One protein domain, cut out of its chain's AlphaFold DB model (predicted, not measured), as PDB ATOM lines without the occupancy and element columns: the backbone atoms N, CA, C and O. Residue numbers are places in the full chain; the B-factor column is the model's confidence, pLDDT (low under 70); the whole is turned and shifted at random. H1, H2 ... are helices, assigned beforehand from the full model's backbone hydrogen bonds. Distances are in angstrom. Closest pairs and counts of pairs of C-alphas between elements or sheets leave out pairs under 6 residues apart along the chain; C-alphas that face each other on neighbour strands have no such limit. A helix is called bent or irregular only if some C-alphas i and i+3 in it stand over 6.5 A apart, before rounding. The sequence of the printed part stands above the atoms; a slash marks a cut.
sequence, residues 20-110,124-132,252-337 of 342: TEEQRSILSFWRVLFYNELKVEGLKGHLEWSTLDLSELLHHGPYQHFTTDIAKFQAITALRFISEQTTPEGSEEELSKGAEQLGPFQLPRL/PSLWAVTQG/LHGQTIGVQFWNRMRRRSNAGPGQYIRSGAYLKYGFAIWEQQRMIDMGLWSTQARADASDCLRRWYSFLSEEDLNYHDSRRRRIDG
ATOM      1  N   THR A  20      -6.565   7.965  47.797       76.44
ATOM      2  CA  THR A  20      -5.186   7.561  48.125       76.44
ATOM      3  C   THR A  20      -4.244   7.759  46.939       76.44
ATOM      4  O   THR A  20      -3.145   8.285  47.109       76.44
ATOM      5  N   GLU A  21      -4.653   7.335  45.739       80.19
ATOM      6  CA  GLU A  21      -3.862   7.493  44.515       80.19
ATOM      7  C   GLU A  21      -3.652   8.973  44.177       80.19
ATOM      8  O   GLU A  21      -2.536   9.372  43.835       80.19
ATOM      9  N   GLU A  22      -4.684   9.805  44.326       80.25
ATOM     10  CA  GLU A  22      -4.585  11.253  44.124       80.25
ATOM     11  C   GLU A  22      -3.620  11.895  45.124       80.25
ATOM     12  O   GLU A  22      -2.706  12.613  44.721       80.25
ATOM     13  N   GLN A  23      -3.756  11.595  46.420       81.62
ATOM     14  CA  GLN A  23      -2.879  12.157  47.449       81.62
ATOM     15  C   GLN A  23      -1.431  11.693  47.289       81.62
ATOM     16  O   GLN A  23      -0.513  12.503  47.410       81.62
ATOM     17  N   ARG A  24      -1.201  10.414  46.959       85.00
ATOM     18  CA  ARG A  24       0.145   9.919  46.628       85.00
ATOM     19  C   ARG A  24       0.716  10.643  45.421       85.00
ATOM     20  O   ARG A  24       1.888  11.010  45.452       85.00
ATOM     21  N   SER A  25      -0.092  10.884  44.390       86.81
ATOM     22  CA  SER A  25       0.334  11.641  43.210       86.81
ATOM     23  C   SER A  25       0.756  13.054  43.605       86.81
ATOM     24  O   SER A  25       1.905  13.427  43.384       86.81
ATOM     25  N   ILE A  26      -0.126  13.808  44.268       85.31
ATOM     26  CA  ILE A  26       0.135  15.186  44.711       85.31
ATOM     27  C   ILE A  26       1.402  15.251  45.564       85.31
ATOM     28  O   ILE A  26       2.285  16.060  45.293       85.31
ATOM     29  N   LEU A  27       1.528  14.365  46.553       85.38
ATOM     30  CA  LEU A  27       2.688  14.315  47.436       85.38
ATOM     31  C   LEU A  27       3.982  13.989  46.676       85.38
ATOM     32  O   LEU A  27       5.030  14.557  46.976       85.38
ATOM     33  N   SER A  28       3.913  13.109  45.675       87.06
ATOM     34  CA  SER A  28       5.052  12.782  44.810       87.06
ATOM     35  C   SER A  28       5.520  14.006  44.033       87.06
ATOM     36  O   SER A  28       6.695  14.353  44.111       87.06
ATOM     37  N   PHE A  29       4.604  14.707  43.356       87.44
ATOM     38  CA  PHE A  29       4.919  15.953  42.654       87.44
ATOM     39  C   PHE A  29       5.472  17.006  43.609       87.44
ATOM     40  O   PHE A  29       6.489  17.625  43.313       87.44
ATOM     41  N   TRP A  30       4.853  17.178  44.777       87.06
ATOM     42  CA  TRP A  30       5.288  18.168  45.755       87.06
ATOM     43  C   TRP A  30       6.719  17.912  46.235       87.06
ATOM     44  O   TRP A  30       7.514  18.843  46.261       87.06
ATOM     45  N   ARG A  31       7.091  16.654  46.514       84.62
ATOM     46  CA  ARG A  31       8.476  16.273  46.854       84.62
ATOM     47  C   ARG A  31       9.462  16.664  45.754       84.62
ATOM     48  O   ARG A  31      10.510  17.229  46.051       84.62
ATOM     49  N   VAL A  32       9.121  16.374  44.498       84.62
ATOM     50  CA  VAL A  32       9.967  16.687  43.339       84.62
ATOM     51  C   VAL A  32      10.137  18.198  43.164       84.62
ATOM     52  O   VAL A  32      11.262  18.673  43.023       84.62
ATOM     53  N   LEU A  33       9.040  18.955  43.221       86.62
ATOM     54  CA  LEU A  33       9.041  20.410  43.068       86.62
ATOM     55  C   LEU A  33       9.780  21.106  44.214       86.62
ATOM     56  O   LEU A  33      10.643  21.941  43.963       86.62
ATOM     57  N   PHE A  34       9.466  20.736  45.457       86.06
ATOM     58  CA  PHE A  34      10.072  21.313  46.652       86.06
ATOM     59  C   PHE A  34      11.587  21.123  46.654       86.06
ATOM     60  O   PHE A  34      12.330  22.076  46.864       86.06
ATOM     61  N   TYR A  35      12.054  19.905  46.372       84.12
ATOM     62  CA  TYR A  35      13.482  19.621  46.369       84.12
ATOM     63  C   TYR A  35      14.222  20.328  45.222       84.12
ATOM     64  O   TYR A  35      15.337  20.813  45.409       84.12
ATOM     65  N   ASN A  36      13.601  20.429  44.041       85.75
ATOM     66  CA  ASN A  36      14.175  21.184  42.930       85.75
ATOM     67  C   ASN A  36      14.333  22.667  43.277       85.75
ATOM     68  O   ASN A  36      15.397  23.238  43.053       85.75
ATOM     69  N   GLU A  37      13.297  23.272  43.862       87.44
ATOM     70  CA  GLU A  37      13.340  24.669  44.296       87.44
ATOM     71  C   GLU A  37      14.404  24.873  45.374       87.44
ATOM     72  O   GLU A  37      15.197  25.806  45.297       87.44
ATOM     73  N   LEU A  38      14.500  23.944  46.326       87.19
ATOM     74  CA  LEU A  38      15.524  23.971  47.361       87.19
ATOM     75  C   LEU A  38      16.939  23.961  46.760       87.19
ATOM     76  O   LEU A  38      17.776  24.770  47.155       87.19
ATOM     77  N   LYS A  39      17.205  23.112  45.757       86.06
ATOM     78  CA  LYS A  39      18.478  23.117  45.013       86.06
ATOM     79  C   LYS A  39      18.733  24.446  44.307       86.06
ATOM     80  O   LYS A  39      19.846  24.965  44.364       86.06
ATOM     81  N   VAL A  40      17.719  24.993  43.641       87.56
ATOM     82  CA  VAL A  40      17.819  26.273  42.928       87.56
ATOM     83  C   VAL A  40      18.148  27.414  43.895       87.56
ATOM     84  O   VAL A  40      19.064  28.191  43.626       87.56
ATOM     85  N   GLU A  41      17.460  27.503  45.029       89.06
ATOM     86  CA  GLU A  41      17.692  28.535  46.044       89.06
ATOM     87  C   GLU A  41      19.033  28.346  46.768       89.06
ATOM     88  O   GLU A  41      19.731  29.326  47.044       89.06
ATOM     89  N   GLY A  42      19.455  27.096  46.990       87.69
ATOM     90  CA  GLY A  42      20.789  26.771  47.498       87.69
ATOM     91  C   GLY A  42      21.898  27.256  46.566       87.69
ATOM     92  O   GLY A  42      22.845  27.897  47.014       87.69
ATOM     93  N   LEU A  43      21.745  27.051  45.253       86.88
ATOM     94  CA  LEU A  43      22.688  27.546  44.241       86.88
ATOM     95  C   LEU A  43      22.708  29.073  44.122       86.88
ATOM     96  O   LEU A  43      23.747  29.646  43.794       86.88
ATOM     97  N   LYS A  44      21.584  29.744  44.389       89.81
ATOM     98  CA  LYS A  44      21.518  31.213  44.452       89.81
ATOM     99  C   LYS A  44      22.139  31.781  45.733       89.81
ATOM    100  O   LYS A  44      22.316  32.993  45.822       89.81
ATOM    101  N   GLY A  45      22.474  30.934  46.709       87.69
ATOM    102  CA  GLY A  45      22.981  31.360  48.013       87.69
ATOM    103  C   GLY A  45      21.910  31.998  48.898       87.69
ATOM    104  O   GLY A  45      22.237  32.791  49.774       87.69
ATOM    105  N   HIS A  46      20.633  31.692  48.654       91.69
ATOM    106  CA  HIS A  46      19.517  32.210  49.451       91.69
ATOM    107  C   HIS A  46      19.211  31.350  50.682       91.69
ATOM    108  O   HIS A  46      18.467  31.775  51.563       91.69
ATOM    109  N   LEU A  47      19.772  30.141  50.754       88.12
ATOM    110  CA  LEU A  47      19.699  29.309  51.946       88.12
ATOM    111  C   LEU A  47      20.804  29.738  52.917       88.12
ATOM    112  O   LEU A  47      21.985  29.643  52.589       88.12
ATOM    113  N   GLU A  48      20.433  30.163  54.126       91.81
ATOM    114  CA  GLU A  48      21.361  30.451  55.238       91.81
ATOM    115  C   GLU A  48      21.927  29.157  55.865       91.81
ATOM    116  O   GLU A  48      22.005  29.002  57.082       91.81
ATOM    117  N   TRP A  49      22.246  28.169  55.032       90.38
ATOM    118  CA  TRP A  49      22.688  26.839  55.442       90.38
ATOM    119  C   TRP A  49      24.211  26.761  55.503       90.38
ATOM    120  O   TRP A  49      24.920  27.592  54.925       90.38
ATOM    121  N   SER A  50      24.734  25.755  56.206       89.88
ATOM    122  CA  SER A  50      26.179  25.548  56.257       89.88
ATOM    123  C   SER A  50      26.723  25.118  54.889       89.88
ATOM    124  O   SER A  50      26.008  24.573  54.046       89.88
ATOM    125  N   THR A  51      28.022  25.323  54.658       87.38
ATOM    126  CA  THR A  51      28.678  24.852  53.427       87.38
ATOM    127  C   THR A  51      28.610  23.333  53.281       87.38
ATOM    128  O   THR A  51      28.605  22.836  52.157       87.38
ATOM    129  N   LEU A  52      28.549  22.606  54.402       86.75
ATOM    130  CA  LEU A  52      28.374  21.159  54.424       86.75
ATOM    131  C   LEU A  52      26.976  20.779  53.919       86.75
ATOM    132  O   LEU A  52      26.880  20.039  52.947       86.75
ATOM    133  N   ASP A  53      25.921  21.369  54.485       86.56
ATOM    134  CA  ASP A  53      24.532  21.064  54.105       86.56
ATOM    135  C   ASP A  53      24.244  21.441  52.645       86.56
ATOM    136  O   ASP A  53      23.546  20.728  51.927       86.56
ATOM    137  N   LEU A  54      24.807  22.557  52.170       85.25
ATOM    138  CA  LEU A  54      24.717  22.957  50.764       85.25
ATOM    139  C   LEU A  54      25.450  21.975  49.847       85.25
ATOM    140  O   LEU A  54      24.960  21.660  48.763       85.25
ATOM    141  N   SER A  55      26.614  21.480  50.271       83.31
ATOM    142  CA  SER A  55      27.342  20.454  49.529       83.31
ATOM    143  C   SER A  55      26.537  19.158  49.464       83.31
ATOM    144  O   SER A  55      26.376  18.608  48.377       83.31
ATOM    145  N   GLU A  56      25.977  18.698  50.582       82.56
ATOM    146  CA  GLU A  56      25.115  17.512  50.632       82.56
ATOM    147  C   GLU A  56      23.873  17.679  49.748       82.56
ATOM    148  O   GLU A  56      23.553  16.800  48.945       82.56
ATOM    149  N   LEU A  57      23.214  18.840  49.806       81.81
ATOM    150  CA  LEU A  57      22.067  19.153  48.956       81.81
ATOM    151  C   LEU A  57      22.399  18.996  47.463       81.81
ATOM    152  O   LEU A  57      21.550  18.528  46.710       81.81
ATOM    153  N   LEU A  58      23.607  19.369  47.031       79.06
ATOM    154  CA  LEU A  58      24.034  19.303  45.628       79.06
ATOM    155  C   LEU A  58      24.546  17.924  45.197       79.06
ATOM    156  O   LEU A  58      24.309  17.528  44.057       79.06
ATOM    157  N   HIS A  59      25.240  17.206  46.083       75.81
ATOM    158  CA  HIS A  59      25.841  15.905  45.766       75.81
ATOM    159  C   HIS A  59      24.838  14.760  45.817       75.81
ATOM    160  O   HIS A  59      25.036  13.743  45.159       75.81
ATOM    161  N   HIS A  60      23.747  14.918  46.561       71.44
ATOM    162  CA  HIS A  60      22.721  13.898  46.599       71.44
ATOM    163  C   HIS A  60      21.752  14.019  45.426       71.44
ATOM    164  O   HIS A  60      21.246  15.095  45.078       71.44
ATOM    165  N   GLY A  61      21.449  12.868  44.828       65.75
ATOM    166  CA  GLY A  61      20.335  12.742  43.899       65.75
ATOM    167  C   GLY A  61      19.018  13.121  44.590       65.75
ATOM    168  O   GLY A  61      18.896  12.991  45.813       65.75
ATOM    169  N   PRO A  62      17.999  13.556  43.834       60.59
ATOM    170  CA  PRO A  62      16.799  14.180  44.382       60.59
ATOM    171  C   PRO A  62      15.990  13.334  45.362       60.59
ATOM    172  O   PRO A  62      15.146  13.861  46.086       60.59
ATOM    173  N   TYR A  63      16.272  12.031  45.426       65.12
ATOM    174  CA  TYR A  63      15.530  11.088  46.244       65.12
ATOM    175  C   TYR A  63      16.411  10.142  47.072       65.12
ATOM    176  O   TYR A  63      15.908   9.139  47.573       65.12
ATOM    177  N   GLN A  64      17.704  10.444  47.239       64.19
ATOM    178  CA  GLN A  64      18.583   9.681  48.143       64.19
ATOM    179  C   GLN A  64      18.290   9.962  49.627       64.19
ATOM    180  O   GLN A  64      18.581   9.132  50.477       64.19
ATOM    181  N   HIS A  65      17.626  11.083  49.927       65.00
ATOM    182  CA  HIS A  65      17.250  11.494  51.287       65.00
ATOM    183  C   HIS A  65      16.013  10.781  51.848       65.00
ATOM    184  O   HIS A  65      15.660  10.969  53.013       65.00
ATOM    185  N   PHE A  66      15.297  10.001  51.032       65.19
ATOM    186  CA  PHE A  66      14.110   9.296  51.508       65.19
ATOM    187  C   PHE A  66      14.513   8.046  52.278       65.19
ATOM    188  O   PHE A  66      15.147   7.147  51.742       65.19
ATOM    189  N   THR A  67      14.034   7.953  53.515       60.50
ATOM    190  CA  THR A  67      14.252   6.797  54.395       60.50
ATOM    191  C   THR A  67      13.508   5.537  53.948       60.50
ATOM    192  O   THR A  67      13.780   4.454  54.455       60.50
ATOM    193  N   THR A  68      12.554   5.657  53.018       65.88
ATOM    194  CA  THR A  68      11.782   4.522  52.501       65.88
ATOM    195  C   THR A  68      11.868   4.443  50.982       65.88
ATOM    196  O   THR A  68      11.624   5.428  50.276       65.88
ATOM    197  N   ASP A  69      12.104   3.229  50.476       69.81
ATOM    198  CA  ASP A  69      12.098   2.915  49.041       69.81
ATOM    199  C   ASP A  69      10.819   3.397  48.345       69.81
ATOM    200  O   ASP A  69      10.828   3.790  47.184       69.81
ATOM    201  N   ILE A  70       9.695   3.394  49.058       77.12
ATOM    202  CA  ILE A  70       8.379   3.719  48.505       77.12
ATOM    203  C   ILE A  70       8.283   5.200  48.160       77.12
ATOM    204  O   ILE A  70       7.873   5.540  47.053       77.12
ATOM    205  N   ALA A  71       8.668   6.080  49.087       77.19
ATOM    206  CA  ALA A  71       8.655   7.516  48.842       77.19
ATOM    207  C   ALA A  71       9.635   7.889  47.720       77.19
ATOM    208  O   ALA A  71       9.299   8.723  46.877       77.19
ATOM    209  N   LYS A  72      10.786   7.201  47.656       79.62
ATOM    210  CA  LYS A  72      11.743   7.290  46.544       79.62
ATOM    211  C   LYS A  72      11.090   6.885  45.217       79.62
ATOM    212  O   LYS A  72      11.106   7.667  44.273       79.62
ATOM    213  N   PHE A  73      10.446   5.721  45.138       82.88
ATOM    214  CA  PHE A  73       9.774   5.249  43.920       82.88
ATOM    215  C   PHE A  73       8.623   6.156  43.469       82.88
ATOM    216  O   PHE A  73       8.488   6.448  42.280       82.88
ATOM    217  N   GLN A  74       7.814   6.636  44.410       86.12
ATOM    218  CA  GLN A  74       6.754   7.614  44.176       86.12
ATOM    219  C   GLN A  74       7.306   8.912  43.569       86.12
ATOM    220  O   GLN A  74       6.824   9.382  42.540       86.12
ATOM    221  N   ALA A  75       8.367   9.461  44.158       84.50
ATOM    222  CA  ALA A  75       8.975  10.693  43.679       84.50
ATOM    223  C   ALA A  75       9.667  10.513  42.315       84.50
ATOM    224  O   ALA A  75       9.469  11.335  41.425       84.50
ATOM    225  N   ILE A  76      10.376   9.398  42.094       83.06
ATOM    226  CA  ILE A  76      10.950   9.060  40.780       83.06
ATOM    227  C   ILE A  76       9.849   8.915  39.719       83.06
ATOM    228  O   ILE A  76      10.036   9.355  38.590       83.06
ATOM    229  N   THR A  77       8.691   8.346  40.070       87.81
ATOM    230  CA  THR A  77       7.530   8.254  39.164       87.81
ATOM    231  C   THR A  77       7.064   9.643  38.718       87.81
ATOM    232  O   THR A  77       6.862   9.875  37.527       87.81
ATOM    233  N   ALA A  78       6.940  10.590  39.653       88.06
ATOM    234  CA  ALA A  78       6.566  11.965  39.327       88.06
ATOM    235  C   ALA A  78       7.652  12.691  38.516       88.06
ATOM    236  O   ALA A  78       7.327  13.385  37.554       88.06
ATOM    237  N   LEU A  79       8.934  12.504  38.850       84.81
ATOM    238  CA  LEU A  79      10.032  13.083  38.074       84.81
ATOM    239  C   LEU A  79      10.046  12.548  36.648       84.81
ATOM    240  O   LEU A  79      10.180  13.322  35.709       84.81
ATOM    241  N   ARG A  80       9.871  11.236  36.484       84.69
ATOM    242  CA  ARG A  80       9.806  10.598  35.172       84.69
ATOM    243  C   ARG A  80       8.709  11.223  34.317       84.69
ATOM    244  O   ARG A  80       8.979  11.599  33.181       84.69
ATOM    245  N   PHE A  81       7.520  11.406  34.891       86.50
ATOM    246  CA  PHE A  81       6.423  12.098  34.221       86.50
ATOM    247  C   PHE A  81       6.807  13.530  33.823       86.50
ATOM    248  O   PHE A  81       6.584  13.927  32.684       86.50
ATOM    249  N   ILE A  82       7.411  14.310  34.727       84.69
ATOM    250  CA  ILE A  82       7.856  15.679  34.422       84.69
ATOM    251  C   ILE A  82       8.871  15.678  33.271       84.69
ATOM    252  O   ILE A  82       8.725  16.469  32.344       84.69
ATOM    253  N   SER A  83       9.856  14.781  33.303       83.12
ATOM    254  CA  SER A  83      10.889  14.652  32.271       83.12
ATOM    255  C   SER A  83      10.310  14.300  30.901       83.12
ATOM    256  O   SER A  83      10.744  14.851  29.896       83.12
ATOM    257  N   GLU A  84       9.289  13.440  30.849       82.88
ATOM    258  CA  GLU A  84       8.565  13.130  29.608       82.88
ATOM    259  C   GLU A  84       7.790  14.342  29.072       82.88
ATOM    260  O   GLU A  84       7.701  14.535  27.862       82.88
ATOM    261  N   GLN A  85       7.257  15.197  29.952       83.00
ATOM    262  CA  GLN A  85       6.580  16.430  29.533       83.00
ATOM    263  C   GLN A  85       7.556  17.519  29.069       83.00
ATOM    264  O   GLN A  85       7.213  18.316  28.196       83.00
ATOM    265  N   THR A  86       8.756  17.596  29.652       80.56
ATOM    266  CA  THR A  86       9.765  18.599  29.270       80.56
ATOM    267  C   THR A  86      10.571  18.178  28.052       80.56
ATOM    268  O   THR A  86      10.942  19.032  27.248       80.56
ATOM    269  N   THR A  87      10.818  16.876  27.903       79.75
ATOM    270  CA  THR A  87      11.621  16.290  26.825       79.75
ATOM    271  C   THR A  87      10.855  15.134  26.177       79.75
ATOM    272  O   THR A  87      11.195  13.970  26.387       79.75
ATOM    273  N   PRO A  88       9.809  15.423  25.379       77.56
ATOM    274  CA  PRO A  88       8.955  14.382  24.801       77.56
ATOM    275  C   PRO A  88       9.675  13.502  23.769       77.56
ATOM    276  O   PRO A  88       9.255  12.378  23.526       77.56
ATOM    277  N   GLU A  89      10.758  14.003  23.171       79.62
ATOM    278  CA  GLU A  89      11.626  13.256  22.246       79.62
ATOM    279  C   GLU A  89      12.807  12.578  22.967       79.62
ATOM    280  O   GLU A  89      13.702  12.038  22.318       79.62
ATOM    281  N   GLY A  90      12.838  12.635  24.304       74.75
ATOM    282  CA  GLY A  90      13.905  12.063  25.117       74.75
ATOM    283  C   GLY A  90      13.933  10.543  25.011       74.75
ATOM    284  O   GLY A  90      12.902   9.877  25.099       74.75
ATOM    285  N   SER A  91      15.127   9.984  24.850       78.25
ATOM    286  CA  SER A  91      15.311   8.534  24.820       78.25
ATOM    287  C   SER A  91      15.027   7.895  26.186       78.25
ATOM    288  O   SER A  91      15.185   8.517  27.240       78.25
ATOM    289  N   GLU A  92      14.681   6.603  26.191       76.81
ATOM    290  CA  GLU A  92      14.462   5.840  27.431       76.81
ATOM    291  C   GLU A  92      15.697   5.857  28.354       76.81
ATOM    292  O   GLU A  92      15.566   5.826  29.579       76.81
ATOM    293  N   GLU A  93      16.902   5.971  27.784       75.25
ATOM    294  CA  GLU A  93      18.151   6.105  28.534       75.25
ATOM    295  C   GLU A  93      18.261   7.466  29.242       75.25
ATOM    296  O   GLU A  93      18.579   7.507  30.432       75.25
ATOM    297  N   GLU A  94      17.960   8.569  28.552       74.06
ATOM    298  CA  GLU A  94      17.977   9.925  29.126       74.06
ATOM    299  C   GLU A  94      16.938  10.075  30.238       74.06
ATOM    300  O   GLU A  94      17.236  10.585  31.320       74.06
ATOM    301  N   LEU A  95      15.731   9.563  30.005       72.50
ATOM    302  CA  LEU A  95      14.639   9.633  30.968       72.50
ATOM    303  C   LEU A  95      14.865   8.703  32.173       72.50
ATOM    304  O   LEU A  95      14.468   9.033  33.292       72.50
ATOM    305  N   SER A  96      15.526   7.556  31.977       66.88
ATOM    306  CA  SER A  96      15.926   6.657  33.070       66.88
ATOM    307  C   SER A  96      17.058   7.240  33.920       66.88
ATOM    308  O   SER A  96      17.046   7.070  35.137       66.88
ATOM    309  N   LYS A  97      18.011   7.948  33.299       65.31
ATOM    310  CA  LYS A  97      19.078   8.696  33.988       65.31
ATOM    311  C   LYS A  97      18.567   9.965  34.669       65.31
ATOM    312  O   LYS A  97      19.221  10.477  35.568       65.31
ATOM    313  N   GLY A  98      17.379  10.450  34.300       58.22
ATOM    314  CA  GLY A  98      16.711  11.570  34.966       58.22
ATOM    315  C   GLY A  98      16.593  11.390  36.485       58.22
ATOM    316  O   GLY A  98      16.780  12.344  37.228       58.22
ATOM    317  N   ALA A  99      16.380  10.160  36.964       55.56
ATOM    318  CA  ALA A  99      16.334   9.843  38.397       55.56
ATOM    319  C   ALA A  99      17.691   9.992  39.118       55.56
ATOM    320  O   ALA A  99      17.723  10.152  40.337       55.56
ATOM    321  N   GLU A 100      18.787   9.945  38.360       59.41
ATOM    322  CA  GLU A 100      20.175  10.097  38.807       59.41
ATOM    323  C   GLU A 100      20.674  11.550  38.604       59.41
ATOM    324  O   GLU A 100      21.824  11.854  38.909       59.41
ATOM    325  N   GLN A 101      19.837  12.479  38.099       63.44
ATOM    326  CA  GLN A 101      20.244  13.873  37.876       63.44
ATOM    327  C   GLN A 101      20.602  14.573  39.194       63.44
ATOM    328  O   GLN A 101      19.756  14.823  40.049       63.44
ATOM    329  N   LEU A 102      21.877  14.942  39.320       58.31
ATOM    330  CA  LEU A 102      22.423  15.661  40.473       58.31
ATOM    331  C   LEU A 102      22.098  17.165  40.445       58.31
ATOM    332  O   LEU A 102      22.038  17.804  41.493       58.31
ATOM    333  N   GLY A 103      21.844  17.739  39.266       67.06
ATOM    334  CA  GLY A 103      21.534  19.163  39.099       67.06
ATOM    335  C   GLY A 103      20.040  19.504  39.213       67.06
ATOM    336  O   GLY A 103      19.197  18.608  39.162       67.06
ATOM    337  N   PRO A 104      19.690  20.798  39.345       73.44
ATOM    338  CA  PRO A 104      18.307  21.244  39.211       73.44
ATOM    339  C   PRO A 104      17.794  20.964  37.792       73.44
ATOM    340  O   PRO A 104      18.517  21.154  36.811       73.44
ATOM    341  N   PHE A 105      16.534  20.553  37.674       76.12
ATOM    342  CA  PHE A 105      15.884  20.325  36.384       76.12
ATOM    343  C   PHE A 105      14.941  21.480  36.040       76.12
ATOM    344  O   PHE A 105      14.416  22.189  36.905       76.12
ATOM    345  N   GLN A 106      14.731  21.689  34.741       76.56
ATOM    346  CA  GLN A 106      13.796  22.703  34.265       76.56
ATOM    347  C   GLN A 106      12.370  22.174  34.361       76.56
ATOM    348  O   GLN A 106      12.072  21.090  33.864       76.56
ATOM    349  N   LEU A 107      11.485  22.954  34.976       80.50
ATOM    350  CA  LEU A 107      10.058  22.662  34.972       80.50
ATOM    351  C   LEU A 107       9.441  23.001  33.610       80.50
ATOM    352  O   LEU A 107       9.908  23.931  32.942       80.50
ATOM    353  N   PRO A 108       8.367  22.295  33.202       76.69
ATOM    354  CA  PRO A 108       7.577  22.694  32.050       76.69
ATOM    355  C   PRO A 108       7.168  24.159  32.186       76.69
ATOM    356  O   PRO A 108       6.675  24.583  33.236       76.69
ATOM    357  N   ARG A 109       7.366  24.947  31.127       72.00
ATOM    358  CA  ARG A 109       6.910  26.337  31.131       72.00
ATOM    359  C   ARG A 109       5.389  26.355  31.186       72.00
ATOM    360  O   ARG A 109       4.728  25.683  30.394       72.00
ATOM    361  N   LEU A 110       4.843  27.157  32.093       68.25
ATOM    362  CA  LEU A 110       3.421  27.467  32.064       68.25
ATOM    363  C   LEU A 110       3.111  28.162  30.726       68.25
ATOM    364  O   LEU A 110       3.861  29.054  30.325       68.25
ATOM    365  N   PRO A 124     -11.694  16.680  43.719       52.81
ATOM    366  CA  PRO A 124     -11.843  15.232  43.694       52.81
ATOM    367  C   PRO A 124     -13.305  14.859  43.808       52.81
ATOM    368  O   PRO A 124     -14.008  15.365  44.693       52.81
ATOM    369  N   SER A 125     -13.789  14.051  42.863       55.59
ATOM    370  CA  SER A 125     -15.213  13.742  42.831       55.59
ATOM    371  C   SER A 125     -15.629  13.218  44.205       55.59
ATOM    372  O   SER A 125     -14.868  12.495  44.855       55.59
ATOM    373  N   LEU A 126     -16.846  13.539  44.653       57.44
ATOM    374  CA  LEU A 126     -17.346  12.958  45.899       57.44
ATOM    375  C   LEU A 126     -17.234  11.427  45.850       57.44
ATOM    376  O   LEU A 126     -16.990  10.813  46.873       57.44
ATOM    377  N   TRP A 127     -17.308  10.823  44.662       54.03
ATOM    378  CA  TRP A 127     -17.086   9.400  44.406       54.03
ATOM    379  C   TRP A 127     -15.640   8.926  44.601       54.03
ATOM    380  O   TRP A 127     -15.455   7.773  44.959       54.03
ATOM    381  N   ALA A 128     -14.627   9.769  44.408       56.34
ATOM    382  CA  ALA A 128     -13.226   9.458  44.709       56.34
ATOM    383  C   ALA A 128     -12.961   9.508  46.222       56.34
ATOM    384  O   ALA A 128     -12.246   8.662  46.755       56.34
ATOM    385  N   VAL A 129     -13.606  10.455  46.916       56.91
ATOM    386  CA  VAL A 129     -13.539  10.615  48.382       56.91
ATOM    387  C   VAL A 129     -14.341   9.526  49.102       56.91
ATOM    388  O   VAL A 129     -13.869   8.919  50.057       56.91
ATOM    389  N   THR A 130     -15.556   9.253  48.630       55.16
ATOM    390  CA  THR A 130     -16.439   8.202  49.164       55.16
ATOM    391  C   THR A 130     -16.120   6.827  48.590       55.16
ATOM    392  O   THR A 130     -16.662   5.838  49.068       55.16
ATOM    393  N   GLN A 131     -15.256   6.744  47.573       54.19
ATOM    394  CA  GLN A 131     -14.919   5.511  46.850       54.19
ATOM    395  C   GLN A 131     -16.170   4.763  46.347       54.19
ATOM    396  O   GLN A 131     -16.257   3.540  46.412       54.19
ATOM    397  N   GLY A 132     -17.175   5.513  45.879       51.97
ATOM    398  CA  GLY A 132     -18.455   4.987  45.391       51.97
ATOM    399  C   GLY A 132     -19.483   4.622  46.466       51.97
ATOM    400  O   GLY A 132     -20.543   4.099  46.128       51.97
ATOM    401  N   LEU A 252      -0.353   6.571  53.200       67.62
ATOM    402  CA  LEU A 252       0.165   7.418  52.112       67.62
ATOM    403  C   LEU A 252       1.640   7.120  51.804       67.62
ATOM    404  O   LEU A 252       2.037   7.087  50.638       67.62
ATOM    405  N   HIS A 253       2.419   6.829  52.847       65.81
ATOM    406  CA  HIS A 253       3.835   6.450  52.770       65.81
ATOM    407  C   HIS A 253       4.041   4.926  52.717       65.81
ATOM    408  O   HIS A 253       5.169   4.449  52.615       65.81
ATOM    409  N   GLY A 254       2.947   4.171  52.806       66.31
ATOM    410  CA  GLY A 254       2.929   2.727  52.963       66.31
ATOM    411  C   GLY A 254       3.207   2.013  51.654       66.31
ATOM    412  O   GLY A 254       3.004   2.556  50.566       66.31
ATOM    413  N   GLN A 255       3.685   0.777  51.765       67.44
ATOM    414  CA  GLN A 255       4.166   0.029  50.615       67.44
ATOM    415  C   GLN A 255       3.034  -0.259  49.632       67.44
ATOM    416  O   GLN A 255       2.031  -0.874  49.991       67.44
ATOM    417  N   THR A 256       3.194   0.178  48.382       77.94
ATOM    418  CA  THR A 256       2.243  -0.177  47.327       77.94
ATOM    419  C   THR A 256       2.521  -1.589  46.835       77.94
ATOM    420  O   THR A 256       3.669  -2.043  46.797       77.94
ATOM    421  N   ILE A 257       1.469  -2.284  46.400       74.44
ATOM    422  CA  ILE A 257       1.608  -3.618  45.803       74.44
ATOM    423  C   ILE A 257       2.497  -3.578  44.567       74.44
ATOM    424  O   ILE A 257       3.237  -4.527  44.327       74.44
ATOM    425  N   GLY A 258       2.494  -2.470  43.822       76.62
ATOM    426  CA  GLY A 258       3.406  -2.314  42.700       76.62
ATOM    427  C   GLY A 258       4.875  -2.374  43.132       76.62
ATOM    428  O   GLY A 258       5.655  -3.164  42.604       76.62
ATOM    429  N   VAL A 259       5.255  -1.617  44.164       77.88
ATOM    430  CA  VAL A 259       6.626  -1.651  44.704       77.88
ATOM    431  C   VAL A 259       6.967  -3.027  45.290       77.88
ATOM    432  O   VAL A 259       8.074  -3.526  45.088       77.88
ATOM    433  N   GLN A 260       6.022  -3.688  45.966       76.38
ATOM    434  CA  GLN A 260       6.217  -5.057  46.466       76.38
ATOM    435  C   GLN A 260       6.463  -6.054  45.332       76.38
ATOM    436  O   GLN A 260       7.383  -6.873  45.411       76.38
ATOM    437  N   PHE A 261       5.659  -5.978  44.274       74.00
ATOM    438  CA  PHE A 261       5.786  -6.822  43.095       74.00
ATOM    439  C   PHE A 261       7.143  -6.614  42.416       74.00
ATOM    440  O   PHE A 261       7.843  -7.592  42.148       74.00
ATOM    441  N   TRP A 262       7.559  -5.357  42.236       75.31
ATOM    442  CA  TRP A 262       8.876  -5.008  41.704       75.31
ATOM    443  C   TRP A 262      10.018  -5.598  42.536       75.31
ATOM    444  O   TRP A 262      10.862  -6.329  42.017       75.31
ATOM    445  N   ASN A 263      10.015  -5.349  43.848       75.00
ATOM    446  CA  ASN A 263      11.051  -5.846  44.751       75.00
ATOM    447  C   ASN A 263      11.135  -7.376  44.740       75.00
ATOM    448  O   ASN A 263      12.228  -7.946  44.778       75.00
ATOM    449  N   ARG A 264       9.987  -8.052  44.640       72.56
ATOM    450  CA  ARG A 264       9.924  -9.513  44.557       72.56
ATOM    451  C   ARG A 264      10.453 -10.049  43.230       72.56
ATOM    452  O   ARG A 264      11.108 -11.087  43.236       72.56
ATOM    453  N   MET A 265      10.177  -9.363  42.123       72.00
ATOM    454  CA  MET A 265      10.676  -9.722  40.795       72.00
ATOM    455  C   MET A 265      12.194  -9.545  40.708       72.00
ATOM    456  O   MET A 265      12.885 -10.465  40.287       72.00
ATOM    457  N   ARG A 266      12.719  -8.404  41.174       70.75
ATOM    458  CA  ARG A 266      14.158  -8.096  41.150       70.75
ATOM    459  C   ARG A 266      14.986  -9.103  41.950       70.75
ATOM    460  O   ARG A 266      16.043  -9.520  41.500       70.75
ATOM    461  N   ARG A 267      14.513  -9.492  43.139       68.81
ATOM    462  CA  ARG A 267      15.251 -10.379  44.062       68.81
ATOM    463  C   ARG A 267      15.219 -11.858  43.670       68.81
ATOM    464  O   ARG A 267      15.924 -12.660  44.272       68.81
ATOM    465  N   ARG A 268      14.371 -12.252  42.719       66.31
ATOM    466  CA  ARG A 268      14.187 -13.655  42.337       66.31
ATOM    467  C   ARG A 268      14.810 -13.912  40.974       66.31
ATOM    468  O   ARG A 268      14.218 -13.592  39.952       66.31
ATOM    469  N   SER A 269      15.950 -14.595  40.961       59.44
ATOM    470  CA  SER A 269      16.638 -14.973  39.721       59.44
ATOM    471  C   SER A 269      15.818 -15.891  38.806       59.44
ATOM    472  O   SER A 269      16.032 -15.932  37.597       59.44
ATOM    473  N   ASN A 270      14.824 -16.591  39.360       59.72
ATOM    474  CA  ASN A 270      13.879 -17.416  38.608       59.72
ATOM    475  C   ASN A 270      12.618 -16.667  38.135       59.72
ATOM    476  O   ASN A 270      11.783 -17.272  37.465       59.72
ATOM    477  N   ALA A 271      12.463 -15.374  38.443       58.31
ATOM    478  CA  ALA A 271      11.320 -14.559  38.016       58.31
ATOM    479  C   ALA A 271      11.454 -14.026  36.575       58.31
ATOM    480  O   ALA A 271      10.743 -13.103  36.184       58.31
ATOM    481  N   GLY A 272      12.350 -14.599  35.767       64.38
ATOM    482  CA  GLY A 272      12.539 -14.231  34.365       64.38
ATOM    483  C   GLY A 272      13.439 -13.002  34.171       64.38
ATOM    484  O   GLY A 272      14.243 -12.677  35.042       64.38
ATOM    485  N   PRO A 273      13.334 -12.291  33.031       64.19
ATOM    486  CA  PRO A 273      14.279 -11.227  32.689       64.19
ATOM    487  C   PRO A 273      14.134  -9.963  33.555       64.19
ATOM    488  O   PRO A 273      14.917  -9.030  33.405       64.19
ATOM    489  N   GLY A 274      13.167  -9.933  34.482       66.31
ATOM    490  CA  GLY A 274      12.897  -8.795  35.360       66.31
ATOM    491  C   GLY A 274      14.083  -8.367  36.227       66.31
ATOM    492  O   GLY A 274      14.226  -7.181  36.494       66.31
ATOM    493  N   GLN A 275      14.982  -9.291  36.586       68.12
ATOM    494  CA  GLN A 275      16.214  -8.967  37.322       68.12
ATOM    495  C   GLN A 275      17.175  -8.046  36.547       68.12
ATOM    496  O   GLN A 275      17.999  -7.364  37.148       68.12
ATOM    497  N   TYR A 276      17.065  -8.009  35.217       70.75
ATOM    498  CA  TYR A 276      17.893  -7.170  34.347       70.75
ATOM    499  C   TYR A 276      17.218  -5.847  33.981       70.75
ATOM    500  O   TYR A 276      17.816  -5.014  33.298       70.75
ATOM    501  N   ILE A 277      15.973  -5.650  34.409       72.56
ATOM    502  CA  ILE A 277      15.207  -4.444  34.127       72.56
ATOM    503  C   ILE A 277      15.435  -3.461  35.278       72.56
ATOM    504  O   ILE A 277      15.492  -3.842  36.445       72.56
ATOM    505  N   ARG A 278      15.627  -2.178  34.954       75.06
ATOM    506  CA  ARG A 278      15.723  -1.121  35.970       75.06
ATOM    507  C   ARG A 278      14.335  -0.740  36.461       75.06
ATOM    508  O   ARG A 278      13.364  -0.805  35.712       75.06
ATOM    509  N   SER A 279      14.277  -0.237  37.690       74.44
ATOM    510  CA  SER A 279      13.038   0.262  38.288       74.44
ATOM    511  C   SER A 279      12.361   1.338  37.438       74.44
ATOM    512  O   SER A 279      11.140   1.357  37.380       74.44
ATOM    513  N   GLY A 280      13.111   2.164  36.698       74.69
ATOM    514  CA  GLY A 280      12.556   3.193  35.804       74.69
ATOM    515  C   GLY A 280      11.477   2.682  34.836       74.69
ATOM    516  O   GLY A 280      10.429   3.312  34.707       74.69
ATOM    517  N   ALA A 281      11.663   1.492  34.261       75.19
ATOM    518  CA  ALA A 281      10.693   0.871  33.353       75.19
ATOM    519  C   ALA A 281       9.386   0.480  34.044       75.19
ATOM    520  O   ALA A 281       8.323   0.425  33.436       75.19
ATOM    521  N   TYR A 282       9.471   0.190  35.337       76.62
ATOM    522  CA  TYR A 282       8.324  -0.112  36.172       76.62
ATOM    523  C   TYR A 282       7.607   1.175  36.606       76.62
ATOM    524  O   TYR A 282       6.384   1.271  36.553       76.62
ATOM    525  N   LEU A 283       8.372   2.198  36.985       78.44
ATOM    526  CA  LEU A 283       7.851   3.464  37.503       78.44
ATOM    527  C   LEU A 283       7.159   4.310  36.433       78.44
ATOM    528  O   LEU A 283       6.195   4.996  36.755       78.44
ATOM    529  N   LYS A 284       7.583   4.200  35.167       80.62
ATOM    530  CA  LYS A 284       6.949   4.841  33.999       80.62
ATOM    531  C   LYS A 284       5.428   4.648  33.948       80.62
ATOM    532  O   LYS A 284       4.705   5.542  33.532       80.62
ATOM    533  N   TYR A 285       4.927   3.511  34.431       79.94
ATOM    534  CA  TYR A 285       3.498   3.186  34.414       79.94
ATOM    535  C   TYR A 285       2.751   3.591  35.690       79.94
ATOM    536  O   TYR A 285       1.594   3.234  35.848       79.94
ATOM    537  N   GLY A 286       3.366   4.311  36.632       82.06
ATOM    538  CA  GLY A 286       2.657   4.798  37.821       82.06
ATOM    539  C   GLY A 286       2.415   3.749  38.912       82.06
ATOM    540  O   GLY A 286       1.735   4.030  39.899       82.06
ATOM    541  N   PHE A 287       2.995   2.552  38.801       83.75
ATOM    542  CA  PHE A 287       2.775   1.453  39.750       83.75
ATOM    543  C   PHE A 287       3.211   1.760  41.198       83.75
ATOM    544  O   PHE A 287       2.749   1.117  42.142       83.75
ATOM    545  N   ALA A 288       4.078   2.757  41.406       84.88
ATOM    546  CA  ALA A 288       4.436   3.234  42.745       84.88
ATOM    547  C   ALA A 288       3.335   4.077  43.419       84.88
ATOM    548  O   ALA A 288       3.419   4.360  44.613       84.88
ATOM    549  N   ILE A 289       2.309   4.472  42.665       85.25
ATOM    550  CA  ILE A 289       1.193   5.308  43.118       85.25
ATOM    551  C   ILE A 289      -0.071   4.456  43.298       85.25
ATOM    552  O   ILE A 289      -0.786   4.618  44.290       85.25
ATOM    553  N   TRP A 290      -0.320   3.543  42.357       83.69
ATOM    554  CA  TRP A 290      -1.578   2.807  42.221       83.69
ATOM    555  C   TRP A 290      -1.916   1.885  43.399       83.69
ATOM    556  O   TRP A 290      -1.043   1.273  44.024       83.69
ATOM    557  N   GLU A 291      -3.214   1.782  43.694       78.88
ATOM    558  CA  GLU A 291      -3.743   0.880  44.714       78.88
ATOM    559  C   GLU A 291      -3.946  -0.547  44.186       78.88
ATOM    560  O   GLU A 291      -3.981  -0.816  42.982       78.88
ATOM    561  N   GLN A 292      -4.077  -1.485  45.130       76.25
ATOM    562  CA  GLN A 292      -4.200  -2.919  44.873       76.25
ATOM    563  C   GLN A 292      -5.248  -3.255  43.817       76.25
ATOM    564  O   GLN A 292      -4.979  -4.057  42.926       76.25
ATOM    565  N   GLN A 293      -6.431  -2.653  43.905       73.69
ATOM    566  CA  GLN A 293      -7.517  -2.986  42.994       73.69
ATOM    567  C   GLN A 293      -7.191  -2.622  41.554       73.69
ATOM    568  O   GLN A 293      -7.390  -3.446  40.672       73.69
ATOM    569  N   ARG A 294      -6.615  -1.441  41.309       77.31
ATOM    570  CA  ARG A 294      -6.210  -1.047  39.958       77.31
ATOM    571  C   ARG A 294      -5.180  -2.029  39.395       77.31
ATOM    572  O   ARG A 294      -5.261  -2.410  38.231       77.31
ATOM    573  N   MET A 295      -4.253  -2.506  40.233       77.62
ATOM    574  CA  MET A 295      -3.301  -3.558  39.854       77.62
ATOM    575  C   MET A 295      -4.001  -4.880  39.497       77.62
ATOM    576  O   MET A 295      -3.602  -5.531  38.531       77.62
ATOM    577  N   ILE A 296      -5.055  -5.259  40.226       77.62
ATOM    578  CA  ILE A 296      -5.881  -6.440  39.922       77.62
ATOM    579  C   ILE A 296      -6.635  -6.257  38.601       77.62
ATOM    580  O   ILE A 296      -6.575  -7.133  37.740       77.62
ATOM    581  N   ASP A 297      -7.277  -5.107  38.402       76.50
ATOM    582  CA  ASP A 297      -8.105  -4.820  37.225       76.50
ATOM    583  C   ASP A 297      -7.289  -4.829  35.922       76.50
ATOM    584  O   ASP A 297      -7.779  -5.232  34.867       76.50
ATOM    585  N   MET A 298      -6.009  -4.453  35.985       74.75
ATOM    586  CA  MET A 298      -5.096  -4.543  34.839       74.75
ATOM    587  C   MET A 298      -4.514  -5.946  34.615       74.75
ATOM    588  O   MET A 298      -3.837  -6.178  33.604       74.75
ATOM    589  N   GLY A 299      -4.766  -6.882  35.533       77.25
ATOM    590  CA  GLY A 299      -4.206  -8.233  35.528       77.25
ATOM    591  C   GLY A 299      -2.739  -8.295  35.961       77.25
ATOM    592  O   GLY A 299      -2.029  -9.222  35.582       77.25
ATOM    593  N   LEU A 300      -2.266  -7.295  36.708       73.44
ATOM    594  CA  LEU A 300      -0.898  -7.223  37.236       73.44
ATOM    595  C   LEU A 300      -0.774  -7.794  38.651       73.44
ATOM    596  O   LEU A 300       0.335  -7.966  39.156       73.44
ATOM    597  N   TRP A 301      -1.904  -8.076  39.296       73.12
ATOM    598  CA  TRP A 301      -1.962  -8.696  40.608       73.12
ATOM    599  C   TRP A 301      -3.191  -9.596  40.734       73.12
ATOM    600  O   TRP A 301      -4.185  -9.417  40.036       73.12
ATOM    601  N   SER A 302      -3.139 -10.562  41.648       69.25
ATOM    602  CA  SER A 302      -4.282 -11.405  41.988       69.25
ATOM    603  C   SER A 302      -4.253 -11.760  43.468       69.25
ATOM    604  O   SER A 302      -3.200 -12.052  44.032       69.25
ATOM    605  N   THR A 303      -5.426 -11.742  44.098       66.69
ATOM    606  CA  THR A 303      -5.629 -12.155  45.495       66.69
ATOM    607  C   THR A 303      -5.742 -13.671  45.650       66.69
ATOM    608  O   THR A 303      -5.750 -14.183  46.767       66.69
ATOM    609  N   GLN A 304      -5.817 -14.422  44.546       65.31
ATOM    610  CA  GLN A 304      -5.902 -15.876  44.602       65.31
ATOM    611  C   GLN A 304      -4.549 -16.472  45.000       65.31
ATOM    612  O   GLN A 304      -3.547 -16.276  44.317       65.31
ATOM    613  N   ALA A 305      -4.537 -17.292  46.055       49.31
ATOM    614  CA  ALA A 305      -3.333 -17.916  46.619       49.31
ATOM    615  C   ALA A 305      -2.524 -18.804  45.642       49.31
ATOM    616  O   ALA A 305      -1.427 -19.244  45.974       49.31
ATOM    617  N   ARG A 306      -3.062 -19.092  44.447       50.94
ATOM    618  CA  ARG A 306      -2.431 -19.885  43.377       50.94
ATOM    619  C   ARG A 306      -2.184 -19.107  42.085       50.94
ATOM    620  O   ARG A 306      -1.864 -19.729  41.076       50.94
ATOM    621  N   ALA A 307      -2.367 -17.789  42.081       57.72
ATOM    622  CA  ALA A 307      -2.082 -16.999  40.895       57.72
ATOM    623  C   ALA A 307      -0.608 -17.161  40.502       57.72
ATOM    624  O   ALA A 307       0.289 -16.954  41.325       57.72
ATOM    625  N   ASP A 308      -0.367 -17.571  39.258       62.84
ATOM    626  CA  ASP A 308       0.985 -17.730  38.753       62.84
ATOM    627  C   ASP A 308       1.608 -16.341  38.568       62.84
ATOM    628  O   ASP A 308       1.136 -15.513  37.783       62.84
ATOM    629  N   ALA A 309       2.692 -16.075  39.300       64.31
ATOM    630  CA  ALA A 309       3.457 -14.842  39.162       64.31
ATOM    631  C   ALA A 309       3.962 -14.644  37.719       64.31
ATOM    632  O   ALA A 309       4.180 -13.504  37.305       64.31
ATOM    633  N   SER A 310       4.103 -15.729  36.946       64.56
ATOM    634  CA  SER A 310       4.481 -15.692  35.534       64.56
ATOM    635  C   SER A 310       3.434 -15.000  34.651       64.56
ATOM    636  O   SER A 310       3.808 -14.314  33.699       64.56
ATOM    637  N   ASP A 311       2.145 -15.091  34.986       70.56
ATOM    638  CA  ASP A 311       1.076 -14.440  34.225       70.56
ATOM    639  C   ASP A 311       1.035 -12.933  34.501       70.56
ATOM    640  O   ASP A 311       0.958 -12.142  33.558       70.56
ATOM    641  N   CYS A 312       1.187 -12.525  35.766       72.00
ATOM    642  CA  CYS A 312       1.318 -11.110  36.141       72.00
ATOM    643  C   CYS A 312       2.551 -10.483  35.472       72.00
ATOM    644  O   CYS A 312       2.494  -9.371  34.948       72.00
ATOM    645  N   LEU A 313       3.660 -11.230  35.430       71.31
ATOM    646  CA  LEU A 313       4.875 -10.825  34.736       71.31
ATOM    647  C   LEU A 313       4.638 -10.689  33.228       71.31
ATOM    648  O   LEU A 313       4.950  -9.649  32.660       71.31
ATOM    649  N   ARG A 314       4.053 -11.697  32.570       73.56
ATOM    650  CA  ARG A 314       3.756 -11.654  31.127       73.56
ATOM    651  C   ARG A 314       2.852 -10.471  30.785       73.56
ATOM    652  O   ARG A 314       3.064  -9.809  29.771       73.56
ATOM    653  N   ARG A 315       1.875 -10.181  31.647       80.56
ATOM    654  CA  ARG A 315       1.010  -9.009  31.517       80.56
ATOM    655  C   ARG A 315       1.801  -7.713  31.652       80.56
ATOM    656  O   ARG A 315       1.634  -6.834  30.814       80.56
ATOM    657  N   TRP A 316       2.701  -7.614  32.625       77.88
ATOM    658  CA  TRP A 316       3.597  -6.465  32.750       77.88
ATOM    659  C   TRP A 316       4.467  -6.254  31.501       77.88
ATOM    660  O   TRP A 316       4.479  -5.156  30.953       77.88
ATOM    661  N   TYR A 317       5.105  -7.311  30.986       77.44
ATOM    662  CA  TYR A 317       5.897  -7.247  29.750       77.44
ATOM    663  C   TYR A 317       5.092  -6.737  28.553       77.44
ATOM    664  O   TYR A 317       5.660  -6.094  27.680       77.44
ATOM    665  N   SER A 318       3.779  -6.989  28.510       80.56
ATOM    666  CA  SER A 318       2.925  -6.501  27.421       80.56
ATOM    667  C   SER A 318       2.704  -4.985  27.417       80.56
ATOM    668  O   SER A 318       2.234  -4.462  26.412       80.56
ATOM    669  N   PHE A 319       3.036  -4.280  28.506       79.62
ATOM    670  CA  PHE A 319       3.019  -2.816  28.532       79.62
ATOM    671  C   PHE A 319       4.283  -2.201  27.928       79.62
ATOM    672  O   PHE A 319       4.219  -1.071  27.461       79.62
ATOM    673  N   LEU A 320       5.405  -2.932  27.924       78.12
ATOM    674  CA  LEU A 320       6.685  -2.426  27.438       78.12
ATOM    675  C   LEU A 320       6.633  -2.200  25.924       78.12
ATOM    676  O   LEU A 320       6.244  -3.086  25.160       78.12
ATOM    677  N   SER A 321       7.056  -1.012  25.497       80.38
ATOM    678  CA  SER A 321       7.241  -0.707  24.080       80.38
ATOM    679  C   SER A 321       8.420  -1.494  23.492       80.38
ATOM    680  O   SER A 321       9.257  -2.039  24.215       80.38
ATOM    681  N   GLU A 322       8.521  -1.546  22.162       80.31
ATOM    682  CA  GLU A 322       9.666  -2.178  21.490       80.31
ATOM    683  C   GLU A 322      10.996  -1.496  21.859       80.31
ATOM    684  O   GLU A 322      12.014  -2.165  22.038       80.31
ATOM    685  N   GLU A 323      10.977  -0.176  22.050       79.50
ATOM    686  CA  GLU A 323      12.123   0.608  22.519       79.50
ATOM    687  C   GLU A 323      12.535   0.209  23.943       79.50
ATOM    688  O   GLU A 323      13.716  -0.059  24.182       79.50
ATOM    689  N   ASP A 324      11.566   0.076  24.858       78.00
ATOM    690  CA  ASP A 324      11.810  -0.382  26.232       78.00
ATOM    691  C   ASP A 324      12.435  -1.789  26.225       78.00
ATOM    692  O   ASP A 324      13.457  -2.042  26.870       78.00
ATOM    693  N   LEU A 325      11.859  -2.715  25.449       78.56
ATOM    694  CA  LEU A 325      12.355  -4.089  25.330       78.56
ATOM    695  C   LEU A 325      13.784  -4.134  24.778       78.56
ATOM    696  O   LEU A 325      14.628  -4.846  25.328       78.56
ATOM    697  N   ASN A 326      14.083  -3.351  23.737       78.75
ATOM    698  CA  ASN A 326      15.417  -3.278  23.138       78.75
ATOM    699  C   ASN A 326      16.460  -2.699  24.105       78.75
ATOM    700  O   ASN A 326      17.584  -3.211  24.186       78.75
ATOM    701  N   TYR A 327      16.098  -1.662  24.863       77.44
ATOM    702  CA  TYR A 327      16.964  -1.079  25.885       77.44
ATOM    703  C   TYR A 327      17.289  -2.095  26.992       77.44
ATOM    704  O   TYR A 327      18.457  -2.301  27.346       77.44
ATOM    705  N   HIS A 328      16.279  -2.805  27.497       74.75
ATOM    706  CA  HIS A 328      16.462  -3.803  28.550       74.75
ATOM    707  C   HIS A 328      17.205  -5.057  28.086       74.75
ATOM    708  O   HIS A 328      18.065  -5.559  28.814       74.75
ATOM    709  N   ASP A 329      16.945  -5.545  26.874       73.00
ATOM    710  CA  ASP A 329      17.667  -6.689  26.318       73.00
ATOM    711  C   ASP A 329      19.153  -6.368  26.080       73.00
ATOM    712  O   ASP A 329      20.038  -7.174  26.379       73.00
ATOM    713  N   SER A 330      19.457  -5.149  25.622       69.62
ATOM    714  CA  SER A 330      20.839  -4.672  25.485       69.62
ATOM    715  C   SER A 330      21.583  -4.691  26.821       69.62
ATOM    716  O   SER A 330      22.754  -5.064  26.882       69.62
ATOM    717  N   ARG A 331      20.900  -4.334  27.913       69.44
ATOM    718  CA  ARG A 331      21.456  -4.367  29.269       69.44
ATOM    719  C   ARG A 331      21.664  -5.793  29.771       69.44
ATOM    720  O   ARG A 331      22.732  -6.088  30.305       69.44
ATOM    721  N   ARG A 332      20.693  -6.684  29.551       72.12
ATOM    722  CA  ARG A 332      20.824  -8.113  29.864       72.12
ATOM    723  C   ARG A 332      22.074  -8.706  29.214       72.12
ATOM    724  O   ARG A 332      22.872  -9.330  29.899       72.12
ATOM    725  N   ARG A 333      22.299  -8.423  27.924       73.69
ATOM    726  CA  ARG A 333      23.495  -8.878  27.193       73.69
ATOM    727  C   ARG A 333      24.811  -8.337  27.759       73.69
ATOM    728  O   ARG A 333      25.810  -9.042  27.693       73.69
ATOM    729  N   ARG A 334      24.832  -7.118  28.314       73.44
ATOM    730  CA  ARG A 334      26.028  -6.567  28.984       73.44
ATOM    731  C   ARG A 334      26.337  -7.290  30.294       73.44
ATOM    732  O   ARG A 334      27.499  -7.554  30.563       73.44
ATOM    733  N   ILE A 335      25.309  -7.613  31.076       68.50
ATOM    734  CA  ILE A 335      25.451  -8.265  32.387       68.50
ATOM    735  C   ILE A 335      25.806  -9.749  32.225       68.50
ATOM    736  O   ILE A 335      26.729 -10.242  32.867       68.50
ATOM    737  N   ASP A 336      25.127 -10.447  31.312       68.38
ATOM    738  CA  ASP A 336      25.397 -11.858  31.001       68.38
ATOM    739  C   ASP A 336      26.704 -12.036  30.187       68.38
ATOM    740  O   ASP A 336      27.169 -13.156  29.986       68.38
ATOM    741  N   GLY A 337      27.295 -10.935  29.707       55.09
ATOM    742  CA  GLY A 337      28.479 -10.889  28.845       55.09
ATOM    743  C   GLY A 337      29.834 -10.834  29.559       55.09
ATOM    744  O   GLY A 337      30.838 -10.598  28.885       55.09
TER     745      GLY A 337
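What this domain is: This is residues 20 to 110, 124 to 132 and 252 to 337 of the 342 residues of an uncharacterized protein of Aspergillus oryzae (strain 3.042) (UniProt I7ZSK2). The helix H3 makes the middle of the model: the long helix H1 crosses it nearly at right angles, and H4 and H8 pack on it too, along stretches that overlap with the one that meets H1. Past H8, on the side away from H1, the helices H6, H7, H9 and H10 form a looser group, H11 reaches from H4 to H7, and H2 folds back at the last residues of H1; the short H5 is a detached piece near the first residues of H1. The printed part has 186 residues with eleven named helices, H1 to H11 in chain order, and no named strand, in the class all helix, the helices mostly crossed. The whole is compact, with a radius of gyration of the C-alphas of 18.2 A, and it spans 57 by 53 by 31 A.

Where its parts are: H1, residues 20 to 43, is the longest helix, 34.5 A from C-alpha 20 at (-5.186, 7.561, 48.125) to C-alpha 43 at (22.688, 27.546, 44.241). H2 holds residues 51 to 59. H3, residues 69 to 86, is 25.3 A long and begins with C-alpha 69 at (12.098, 2.915, 49.041). H4, residues 92 to 100, is 13.4 A long and neither bent nor irregular, but only just: C-alphas 96 and 99 are 6.2 A apart. H5 holds residues 126 to 129. H6, residues 257 to 266, is 14.1 A long. H7, residues 272 to 276, is irregular, with C-alphas 272 and 275 lying 7.1 A apart. H8 holds residues 279 to 283, H9 residues 292 to 297 and H10 residues 309 to 317, 12.3 A long. H11, residues 322 to 335, is 20.1 A long and ends with C-alpha 335 at (25.451, -8.265, 32.387).

How they stand to each other: H3 is the hub, touching three helices. With residues 71 to 79 alone it touches residues 24 to 32 of H1, about perpendicular at 74 degrees; the closest C-alphas, of Ser 28 and Ala 75, are 4.6 A apart. H3 touches H4 with residues 76 to 84 alone, opposite ways at a steep tilt of 50 degrees, with the C-alphas of Ile 76 and Ala 99 closest at 5.9 A. H3 touches H8 with residues 73 to 80 alone, the closest C-alphas being those of Thr 77 and Leu 283, 5.1 A apart. H1 touches H2 with residues 39 to 42 alone, opposite ways at a steep tilt of 54 degrees, closest at the C-alphas of Gly 42 and Leu 54, 6.4 A apart. H5 touches no helix but is near H1. H11 touches H4 with residues 323 to 327 alone, the same way at a steep tilt of 65 degrees, the C-alphas of Glu 92 and Asp 324 being closest at 6.9 A. H11 also touches H7, where the C-alphas of Tyr 276 and Arg 332 are closest at 5.4 A. H6 and H7 touch only at the corner by their link, closest at the C-alphas of Arg 266 and Gln 275, 4.4 A apart. H6 touches H9, about perpendicular at 83 degrees, with the C-alphas of Ile 257 and Gln 292 closest at 5.9 A. H10 touches no helix but is near H6 and H7. H6 is close to H3 but not clearly touching it, with the C-alphas of Ile 70 and Val 259 closest at 6.8 A. Among the pairs that are apart are H1 and H4, and H2 and H3. Every O i to N i+4 pair is within hydrogen-bond range in H1, H2, H3, H6, H8, H9, H10 and H11; H4 has 3 of 5, H7 has 0 of 1 with 1 of 2 O i to N i+3 pairs within range, and H5 is too short for an O i to N i+4 pair.

The domain as a whole: The two C-alphas farthest apart are those of Gly 45 and Arg 306, at 57.4 A. Residues 111 to 123 and 133 to 251 are not printed; the gaps are 22.8 A from C-alpha 110 to C-alpha 124 and 19.9 A from C-alpha 132 to C-alpha 252. Of the links that are printed whole, H9 to H10 is long. The mean pLDDT of the printed part is 74.9, with 54 residues under 70, among them residues 61 to 69, 96 to 103, 124 to 132, 267 to 275 and 302 to 310.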